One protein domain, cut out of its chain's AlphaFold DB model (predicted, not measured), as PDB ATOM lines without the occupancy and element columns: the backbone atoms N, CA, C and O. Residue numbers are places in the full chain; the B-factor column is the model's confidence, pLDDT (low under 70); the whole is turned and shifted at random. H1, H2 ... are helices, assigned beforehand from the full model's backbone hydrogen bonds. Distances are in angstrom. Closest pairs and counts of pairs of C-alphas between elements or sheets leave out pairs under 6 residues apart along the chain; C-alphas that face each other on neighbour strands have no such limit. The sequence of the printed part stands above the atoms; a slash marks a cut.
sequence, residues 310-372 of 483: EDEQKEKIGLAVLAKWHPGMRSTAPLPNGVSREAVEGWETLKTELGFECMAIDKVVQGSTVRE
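Overview. This is residues 310 to 372 of the 483 residues of an uncharacterized protein of Botryobasidium botryosum FD-172 SS1 (UniProt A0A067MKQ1). The longest helix, H1, makes an arm at one end of a loose, open arrangement of three helices with few contacts, and residues 310 to 317 of that end stick out. H3 stands between H1 and H2, roughly crosswise to H1 and nearly side by side with H2, which runs the opposite way, while the long link of residues 326 to 340 runs from H1 past H3 to the first residue of H2. The printed part has 63 residues with three named helices, in the order H1, H2, H3, and no named strand; its class is all helix. It is only just loose, close to compact, with a radius of gyration of the C-alphas of 12.9 A, and spans 37 by 27 by 18 A.

Along the chain. H1, residues 311 to 325, measures 21.0 A from first to last C-alpha and begins with C-alpha 311 at (24.244, -18.320, -1.160). H3, residues 359 to 367, measures 11.9 A and ends with C-alpha 367 at (5.785, -10.747, 0.880). H2, residues 341 to 354, measures 20.1 A and begins with C-alpha 341 at (-3.157, -0.715, 2.617).

Arrangement. H1 and H3 are close but not clearly touching; their closest C-alphas, those of Leu 322 and Ala 360, are 7.8 A apart. Their lines are only just about perpendicular, at 71 degrees. H3 and H2 are also close but not clearly touching, with the closest C-alphas, those of Val 344 and Val 365, 6.9 A apart. They run opposite ways at a shallow tilt of 22 degrees, and their centres are 12.5 A apart. H1 and H2 are apart. Residues 339 to 340 and residues 370 to 371 form a short parallel pairing outside any named strand. In H1, H2 and H3 every O i to N i+4 pair is within hydrogen-bond range.

Size, cuts and confidence. The C-alphas of Glu 310 and Glu 372, the first and last printed, are the two farthest apart, at 38.9 A. Residues 310 to 317, of which 311 to 317 belong to H1, stand free, as do residues 349 to 356, of which 349 to 354 belong to H2. Without these stretches the body has 47 residues and spans 32 by 21 by 15 A. The link from H1 to H2 is long, with 15 residues, and the link from H2 to H3 is tight, with 4. The printed part has no cut. The mean pLDDT of the printed part is 92.1, and no printed residue is under 70.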
ATOM      1  N   GLU A 310      28.874 -18.595  -2.405       85.75
ATOM      2  CA  GLU A 310      27.905 -19.356  -1.621       85.75
ATOM      3  C   GLU A 310      26.680 -18.473  -1.351       85.75
ATOM      4  O   GLU A 310      26.799 -17.248  -1.230       85.75
ATOM      5  N   ASP A 311      25.495 -19.075  -1.272       82.06
ATOM      6  CA  ASP A 311      24.244 -18.320  -1.160       82.06
ATOM      7  C   ASP A 311      24.239 -17.391   0.071       82.06
ATOM      8  O   ASP A 311      23.759 -16.260  -0.012       82.06
ATOM      9  N   GLU A 312      24.916 -17.781   1.157       82.44
ATOM     10  CA  GLU A 312      25.127 -16.936   2.342       82.44
ATOM     11  C   GLU A 312      25.960 -15.672   2.058       82.44
ATOM     12  O   GLU A 312      25.723 -14.606   2.633       82.44
ATOM     13  N   GLN A 313      26.967 -15.762   1.186       86.94
ATOM     14  CA  GLN A 313      27.797 -14.615   0.810       86.94
ATOM     15  C   GLN A 313      27.034 -13.675  -0.123       86.94
ATOM     16  O   GLN A 313      27.122 -12.456   0.036       86.94
ATOM     17  N   LYS A 314      26.245 -14.228  -1.055       84.69
ATOM     18  CA  LYS A 314      25.345 -13.444  -1.915       84.69
ATOM     19  C   LYS A 314      24.315 -12.690  -1.083       84.69
ATOM     20  O   LYS A 314      24.080 -11.511  -1.343       84.69
ATOM     21  N   GLU A 315      23.765 -13.324  -0.049       84.88
ATOM     22  CA  GLU A 315      22.831 -12.680   0.873       84.88
ATOM     23  C   GLU A 315      23.505 -11.556   1.672       84.88
ATOM     24  O   GLU A 315      22.982 -10.445   1.717       84.88
ATOM     25  N   LYS A 316      24.710 -11.777   2.219       88.00
ATOM     26  CA  LYS A 316      25.468 -10.727   2.931       88.00
ATOM     27  C   LYS A 316      25.796  -9.529   2.043       88.00
ATOM     28  O   LYS A 316      25.648  -8.389   2.481       88.00
ATOM     29  N   ILE A 317      26.221  -9.770   0.801       89.38
ATOM     30  CA  ILE A 317      26.495  -8.700  -0.168       89.38
ATOM     31  C   ILE A 317      25.196  -7.974  -0.522       89.38
ATOM     32  O   ILE A 317      25.167  -6.746  -0.516       89.38
ATOM     33  N   GLY A 318      24.111  -8.715  -0.759       86.88
ATOM     34  CA  GLY A 318      22.786  -8.150  -0.999       86.88
ATOM     35  C   GLY A 318      22.334  -7.243   0.144       86.88
ATOM     36  O   GLY A 318      21.932  -6.111  -0.105       86.88
ATOM     37  N   LEU A 319      22.473  -7.688   1.396       87.25
ATOM     38  CA  LEU A 319      22.131  -6.909   2.590       87.25
ATOM     39  C   LEU A 319      23.014  -5.668   2.759       87.25
ATOM     40  O   LEU A 319      22.506  -4.613   3.130       87.25
ATOM     41  N   ALA A 320      24.311  -5.758   2.458       89.75
ATOM     42  CA  ALA A 320      25.207  -4.604   2.504       89.75
ATOM     43  C   ALA A 320      24.834  -3.548   1.448       89.75
ATOM     44  O   ALA A 320      24.825  -2.352   1.738       89.75
ATOM     45  N   VAL A 321      24.476  -3.988   0.238       90.94
ATOM     46  CA  VAL A 321      23.972  -3.107  -0.825       90.94
ATOM     47  C   VAL A 321      22.634  -2.493  -0.411       90.94
ATOM     48  O   VAL A 321      22.474  -1.279  -0.493       90.94
ATOM     49  N   LEU A 322      21.705  -3.290   0.118       91.12
ATOM     50  CA  LEU A 322      20.412  -2.814   0.619       91.12
ATOM     51  C   LEU A 322      20.573  -1.762   1.718       91.12
ATOM     52  O   LEU A 322      19.931  -0.722   1.647       91.12
ATOM     53  N   ALA A 323      21.465  -1.984   2.684       91.25
ATOM     54  CA  ALA A 323      21.733  -1.028   3.757       91.25
ATOM     55  C   ALA A 323      22.341   0.286   3.243       91.25
ATOM     56  O   ALA A 323      22.077   1.345   3.812       91.25
ATOM     57  N   LYS A 324      23.137   0.230   2.165       94.06
ATOM     58  CA  LYS A 324      23.731   1.416   1.535       94.06
ATOM     59  C   LYS A 324      22.682   2.280   0.830       94.06
ATOM     60  O   LYS A 324      22.759   3.500   0.917       94.06
ATOM     61  N   TRP A 325      21.729   1.658   0.134       91.25
ATOM     62  CA  TRP A 325      20.721   2.371  -0.663       91.25
ATOM     63  C   TRP A 325      19.429   2.680   0.102       91.25
ATOM     64  O   TRP A 325      18.730   3.628  -0.243       91.25
ATOM     65  N   HIS A 326      19.123   1.926   1.158       89.75
ATOM     66  CA  HIS A 326      17.926   2.101   1.978       89.75
ATOM     67  C   HIS A 326      18.300   2.179   3.465       89.75
ATOM     68  O   HIS A 326      18.198   1.176   4.186       89.75
ATOM     69  N   PRO A 327      18.725   3.360   3.959       89.94
ATOM     70  CA  PRO A 327      19.025   3.560   5.372       89.94
ATOM     71  C   PRO A 327      17.824   3.160   6.238       89.94
ATOM     72  O   PRO A 327      16.744   3.734   6.135       89.94
ATOM     73  N   GLY A 328      18.004   2.142   7.081       86.19
ATOM     74  CA  GLY A 328      16.951   1.614   7.958       86.19
ATOM     75  C   GLY A 328      16.281   0.323   7.480       86.19
ATOM     76  O   GLY A 328      15.657  -0.354   8.299       86.19
ATOM     77  N   MET A 329      16.466  -0.098   6.222       88.50
ATOM     78  CA  MET A 329      15.945  -1.381   5.743       88.50
ATOM     79  C   MET A 329      16.917  -2.515   6.088       88.50
ATOM     80  O   MET A 329      17.970  -2.673   5.477       88.50
ATOM     81  N   ARG A 330      16.582  -3.295   7.122       85.56
ATOM     82  CA  ARG A 330      17.469  -4.342   7.670       85.56
ATOM     83  C   ARG A 330      17.302  -5.712   7.012       85.56
ATOM     84  O   ARG A 330      18.161  -6.568   7.188       85.56
ATOM     85  N   SER A 331      16.198  -5.945   6.306       89.25
ATOM     86  CA  SER A 331      15.903  -7.219   5.647       89.25
ATOM     87  C   SER A 331      14.869  -7.030   4.537       89.25
ATOM     88  O   SER A 331      14.043  -6.124   4.612       89.25
ATOM     89  N   THR A 332      14.913  -7.899   3.526       88.88
ATOM     90  CA  THR A 332      13.857  -8.072   2.514       88.88
ATOM     91  C   THR A 332      12.777  -9.062   2.952       88.88
ATOM     92  O   THR A 332      11.851  -9.337   2.190       88.88
ATOM     93  N   ALA A 333      12.896  -9.626   4.159       92.12
ATOM     94  CA  ALA A 333      11.887 -10.506   4.718       92.12
ATOM     95  C   ALA A 333      10.550  -9.763   4.920       92.12
ATOM     96  O   ALA A 333      10.554  -8.560   5.208       92.12
ATOM     97  N   PRO A 334       9.411 -10.472   4.816       93.31
ATOM     98  CA  PRO A 334       8.097  -9.922   5.129       93.31
ATOM     99  C   PRO A 334       8.063  -9.249   6.501       93.31
ATOM    100  O   PRO A 334       8.590  -9.786   7.480       93.31
ATOM    101  N   LEU A 335       7.405  -8.094   6.594       93.38
ATOM    102  CA  LEU A 335       7.209  -7.426   7.875       93.38
ATOM    103  C   LEU A 335       6.241  -8.252   8.741       93.38
ATOM    104  O   LEU A 335       5.137  -8.566   8.288       93.38
ATOM    105  N   PRO A 336       6.595  -8.571  10.002       92.00
ATOM    106  CA  PRO A 336       5.789  -9.454  10.852       92.00
ATOM    107  C   PRO A 336       4.410  -8.872  11.195       92.00
ATOM    108  O   PRO A 336       3.483  -9.619  11.485       92.00
ATOM    109  N   ASN A 337       4.267  -7.546  11.133       92.56
ATOM    110  CA  ASN A 337       3.020  -6.838  11.432       92.56
ATOM    111  C   ASN A 337       2.201  -6.495  10.174       92.56
ATOM    112  O   ASN A 337       1.199  -5.783  10.279       92.56
ATOM    113  N   GLY A 338       2.627  -6.983   9.006       93.88
ATOM    114  CA  GLY A 338       2.044  -6.623   7.721       93.88
ATOM    115  C   GLY A 338       2.365  -5.190   7.286       93.88
ATOM    116  O   GLY A 338       3.033  -4.431   7.991       93.88
ATOM    117  N   VAL A 339       1.882  -4.827   6.100       95.94
ATOM    118  CA  VAL A 339       1.968  -3.472   5.529       95.94
ATOM    119  C   VAL A 339       0.556  -2.896   5.472       95.94
ATOM    120  O   VAL A 339      -0.386  -3.604   5.116       95.94
ATOM    121  N   SER A 340       0.370  -1.633   5.860       96.00
ATOM    122  CA  SER A 340      -0.944  -0.990   5.762       96.00
ATOM    123  C   SER A 340      -1.346  -0.820   4.295       96.00
ATOM    124  O   SER A 340      -0.500  -0.539   3.449       96.00
ATOM    125  N   ARG A 341      -2.644  -0.951   3.983       94.56
ATOM    126  CA  ARG A 341      -3.157  -0.715   2.617       94.56
ATOM    127  C   ARG A 341      -2.724   0.650   2.064       94.56
ATOM    128  O   ARG A 341      -2.277   0.732   0.930       94.56
ATOM    129  N   GLU A 342      -2.769   1.682   2.901       93.38
ATOM    130  CA  GLU A 342      -2.337   3.039   2.549       93.38
ATOM    131  C   GLU A 342      -0.852   3.108   2.165       93.38
ATOM    132  O   GLU A 342      -0.491   3.825   1.240       93.38
ATOM    133  N   ALA A 343       0.020   2.325   2.812       94.75
ATOM    134  CA  ALA A 343       1.431   2.273   2.441       94.75
ATOM    135  C   ALA A 343       1.655   1.568   1.092       94.75
ATOM    136  O   ALA A 343       2.570   1.940   0.363       94.75
ATOM    137  N   VAL A 344       0.817   0.583   0.739       96.06
ATOM    138  CA  VAL A 344       0.856  -0.060  -0.586       96.06
ATOM    139  C   VAL A 344       0.424   0.927  -1.673       96.06
ATOM    140  O   VAL A 344       1.143   1.105  -2.649       96.06
ATOM    141  N   GLU A 345      -0.697   1.622  -1.472       95.81
ATOM    142  CA  GLU A 345      -1.207   2.636  -2.410       95.81
ATOM    143  C   GLU A 345      -0.250   3.833  -2.537       95.81
ATOM    144  O   GLU A 345       0.021   4.314  -3.638       95.81
ATOM    145  N   GLY A 346       0.329   4.284  -1.421       95.44
ATOM    146  CA  GLY A 346       1.347   5.334  -1.412       95.44
ATOM    147  C   GLY A 346       2.611   4.922  -2.167       95.44
ATOM    148  O   GLY A 346       3.183   5.728  -2.897       95.44
ATOM    149  N   TRP A 347       3.020   3.654  -2.056       95.88
ATOM    150  CA  TRP A 347       4.152   3.125  -2.815       95.88
ATOM    151  C   TRP A 347       3.863   3.046  -4.318       95.88
ATOM    152  O   TRP A 347       4.705   3.449  -5.118       95.88
ATOM    153  N   GLU A 348       2.672   2.596  -4.723       96.50
ATOM    154  CA  GLU A 348       2.259   2.611  -6.133       96.50
ATOM    155  C   GLU A 348       2.211   4.034  -6.698       96.50
ATOM    156  O   GLU A 348       2.711   4.279  -7.796       96.50
ATOM    157  N   THR A 349       1.699   4.989  -5.921       96.75
ATOM    158  CA  THR A 349       1.669   6.405  -6.309       96.75
ATOM    159  C   THR A 349       3.088   6.938  -6.520       96.75
ATOM    160  O   THR A 349       3.386   7.489  -7.580       96.75
ATOM    161  N   LEU A 350       4.007   6.670  -5.585       96.19
ATOM    162  CA  LEU A 350       5.415   7.067  -5.708       96.19
ATOM    163  C   LEU A 350       6.104   6.465  -6.939       96.19
ATOM    164  O   LEU A 350       6.864   7.167  -7.605       96.19
ATOM    165  N   LYS A 351       5.817   5.202  -7.287       97.00
ATOM    166  CA  LYS A 351       6.320   4.603  -8.535       97.00
ATOM    167  C   LYS A 351       5.841   5.366  -9.762       97.00
ATOM    168  O   LYS A 351       6.628   5.613 -10.671       97.00
ATOM    169  N   THR A 352       4.558   5.727  -9.795       96.88
ATOM    170  CA  THR A 352       3.975   6.437 -10.942       96.88
ATOM    171  C   THR A 352       4.480   7.871 -11.066       96.88
ATOM    172  O   THR A 352       4.691   8.337 -12.182       96.88
ATOM    173  N   GLU A 353       4.709   8.557  -9.946       96.31
ATOM    174  CA  GLU A 353       5.149   9.954  -9.934       96.31
ATOM    175  C   GLU A 353       6.641  10.105 -10.245       96.31
ATOM    176  O   GLU A 353       7.025  11.006 -10.988       96.31
ATOM    177  N   LEU A 354       7.487   9.225  -9.697       95.44
ATOM    178  CA  LEU A 354       8.944   9.335  -9.827       95.44
ATOM    179  C   LEU A 354       9.514   8.465 -10.956       95.44
ATOM    180  O   LEU A 354      10.675   8.629 -11.328       95.44
ATOM    181  N   GLY A 355       8.720   7.541 -11.504       93.94
ATOM    182  CA  GLY A 355       9.109   6.699 -12.635       93.94
ATOM    183  C   GLY A 355      10.226   5.696 -12.331       93.94
ATOM    184  O   GLY A 355      10.841   5.185 -13.265       93.94
ATOM    185  N   PHE A 356      10.510   5.408 -11.054       93.69
ATOM    186  CA  PHE A 356      11.466   4.371 -10.663       93.69
ATOM    187  C   PHE A 356      10.785   3.229  -9.907       93.69
ATOM    188  O   PHE A 356       9.856   3.423  -9.124       93.69
ATOM    189  N   GLU A 357      11.305   2.020 -10.108       93.00
ATOM    190  CA  GLU A 357      10.864   0.810  -9.422       93.00
ATOM    191  C   GLU A 357      11.992   0.293  -8.523       93.00
ATOM    192  O   GLU A 357      13.118   0.078  -8.969       93.00
ATOM    193  N   CYS A 358      11.703   0.075  -7.238       93.38
ATOM    194  CA  CYS A 358      12.639  -0.570  -6.321       93.38
ATOM    195  C   CYS A 358      12.206  -2.017  -6.058       93.38
ATOM    196  O   CYS A 358      11.328  -2.276  -5.233       93.38
ATOM    197  N   MET A 359      12.885  -2.972  -6.702       92.94
ATOM    198  CA  MET A 359      12.607  -4.407  -6.539       92.94
ATOM    199  C   MET A 359      12.669  -4.884  -5.080       92.94
ATOM    200  O   MET A 359      12.034  -5.875  -4.720       92.94
ATOM    201  N   ALA A 360      13.470  -4.228  -4.240       92.12
ATOM    202  CA  ALA A 360      13.627  -4.622  -2.849       92.12
ATOM    203  C   ALA A 360      12.387  -4.276  -2.015       92.12
ATOM    204  O   ALA A 360      11.903  -5.127  -1.270       92.12
ATOM    205  N   ILE A 361      11.845  -3.070  -2.196       94.00
ATOM    206  CA  ILE A 361      10.595  -2.645  -1.557       94.00
ATOM    207  C   ILE A 361       9.433  -3.479  -2.104       94.00
ATOM    208  O   ILE A 361       8.610  -3.948  -1.327       94.00
ATOM    209  N   ASP A 362       9.424  -3.781  -3.404       95.69
ATOM    210  CA  ASP A 362       8.394  -4.628  -4.015       95.69
ATOM    211  C   ASP A 362       8.338  -6.029  -3.420       95.69
ATOM    212  O   ASP A 362       7.256  -6.524  -3.115       95.69
ATOM    213  N   LYS A 363       9.495  -6.656  -3.188       94.38
ATOM    214  CA  LYS A 363       9.553  -7.960  -2.513       94.38
ATOM    215  C   LYS A 363       9.037  -7.889  -1.079       94.38
ATOM    216  O   LYS A 363       8.336  -8.804  -0.651       94.38
ATOM    217  N   VAL A 364       9.342  -6.814  -0.348       95.19
ATOM    218  CA  VAL A 364       8.838  -6.613   1.019       95.19
ATOM    219  C   VAL A 364       7.324  -6.402   1.011       95.19
ATOM    220  O   VAL A 364       6.625  -7.033   1.801       95.19
ATOM    221  N   VAL A 365       6.803  -5.570   0.107       95.69
ATOM    222  CA  VAL A 365       5.367  -5.276  -0.013       95.69
ATOM    223  C   VAL A 365       4.585  -6.515  -0.455       95.69
ATOM    224  O   VAL A 365       3.572  -6.830   0.159       95.69
ATOM    225  N   GLN A 366       5.074  -7.265  -1.448       95.56
ATOM    226  CA  GLN A 366       4.436  -8.500  -1.928       95.56
ATOM    227  C   GLN A 366       4.509  -9.642  -0.908       95.56
ATOM    228  O   GLN A 366       3.597 -10.462  -0.832       95.56
ATOM    229  N   GLY A 367       5.601  -9.721  -0.142       93.62
ATOM    230  CA  GLY A 367       5.785 -10.747   0.880       93.62
ATOM    231  C   GLY A 367       5.007 -10.476   2.168       93.62
ATOM    232  O   GLY A 367       4.714 -11.414   2.909       93.62
ATOM    233  N   SER A 368       4.677  -9.214   2.451       95.62
ATOM    234  CA  SER A 368       3.982  -8.811   3.674       95.62
ATOM    235  C   SER A 368       2.466  -8.928   3.525       95.62
ATOM    236  O   SER A 368       1.892  -8.600   2.491       95.62
ATOM    237  N   THR A 369       1.782  -9.357   4.583       95.62
ATOM    238  CA  THR A 369       0.317  -9.386   4.601       95.62
ATOM    239  C   THR A 369      -0.239  -7.960   4.639       95.62
ATOM    240  O   THR A 369       0.181  -7.140   5.456       95.62
ATOM    241  N   VAL A 370      -1.186  -7.641   3.754       95.12
ATOM    242  CA  VAL A 370      -1.832  -6.321   3.753       95.12
ATOM    243  C   VAL A 370      -2.775  -6.240   4.949       95.12
ATOM    244  O   VAL A 370      -3.774  -6.957   5.014       95.12
ATOM    245  N   ARG A 371      -2.457  -5.371   5.909       90.50
ATOM    246  CA  ARG A 371      -3.321  -5.099   7.056       90.50
ATOM    247  C   ARG A 371      -4.438  -4.168   6.605       90.50
ATOM    248  O   ARG A 371      -4.193  -3.027   6.206       90.50
ATOM    249  N   GLU A 372      -5.667  -4.666   6.670       86.12
ATOM    250  CA  GLU A 372      -6.851  -3.836   6.483       86.12
ATOM    251  C   GLU A 372      -6.939  -2.842   7.654       86.12
ATOM    252  O   GLU A 372      -6.661  -3.237   8.793       86.12
TER     253      GLU A 372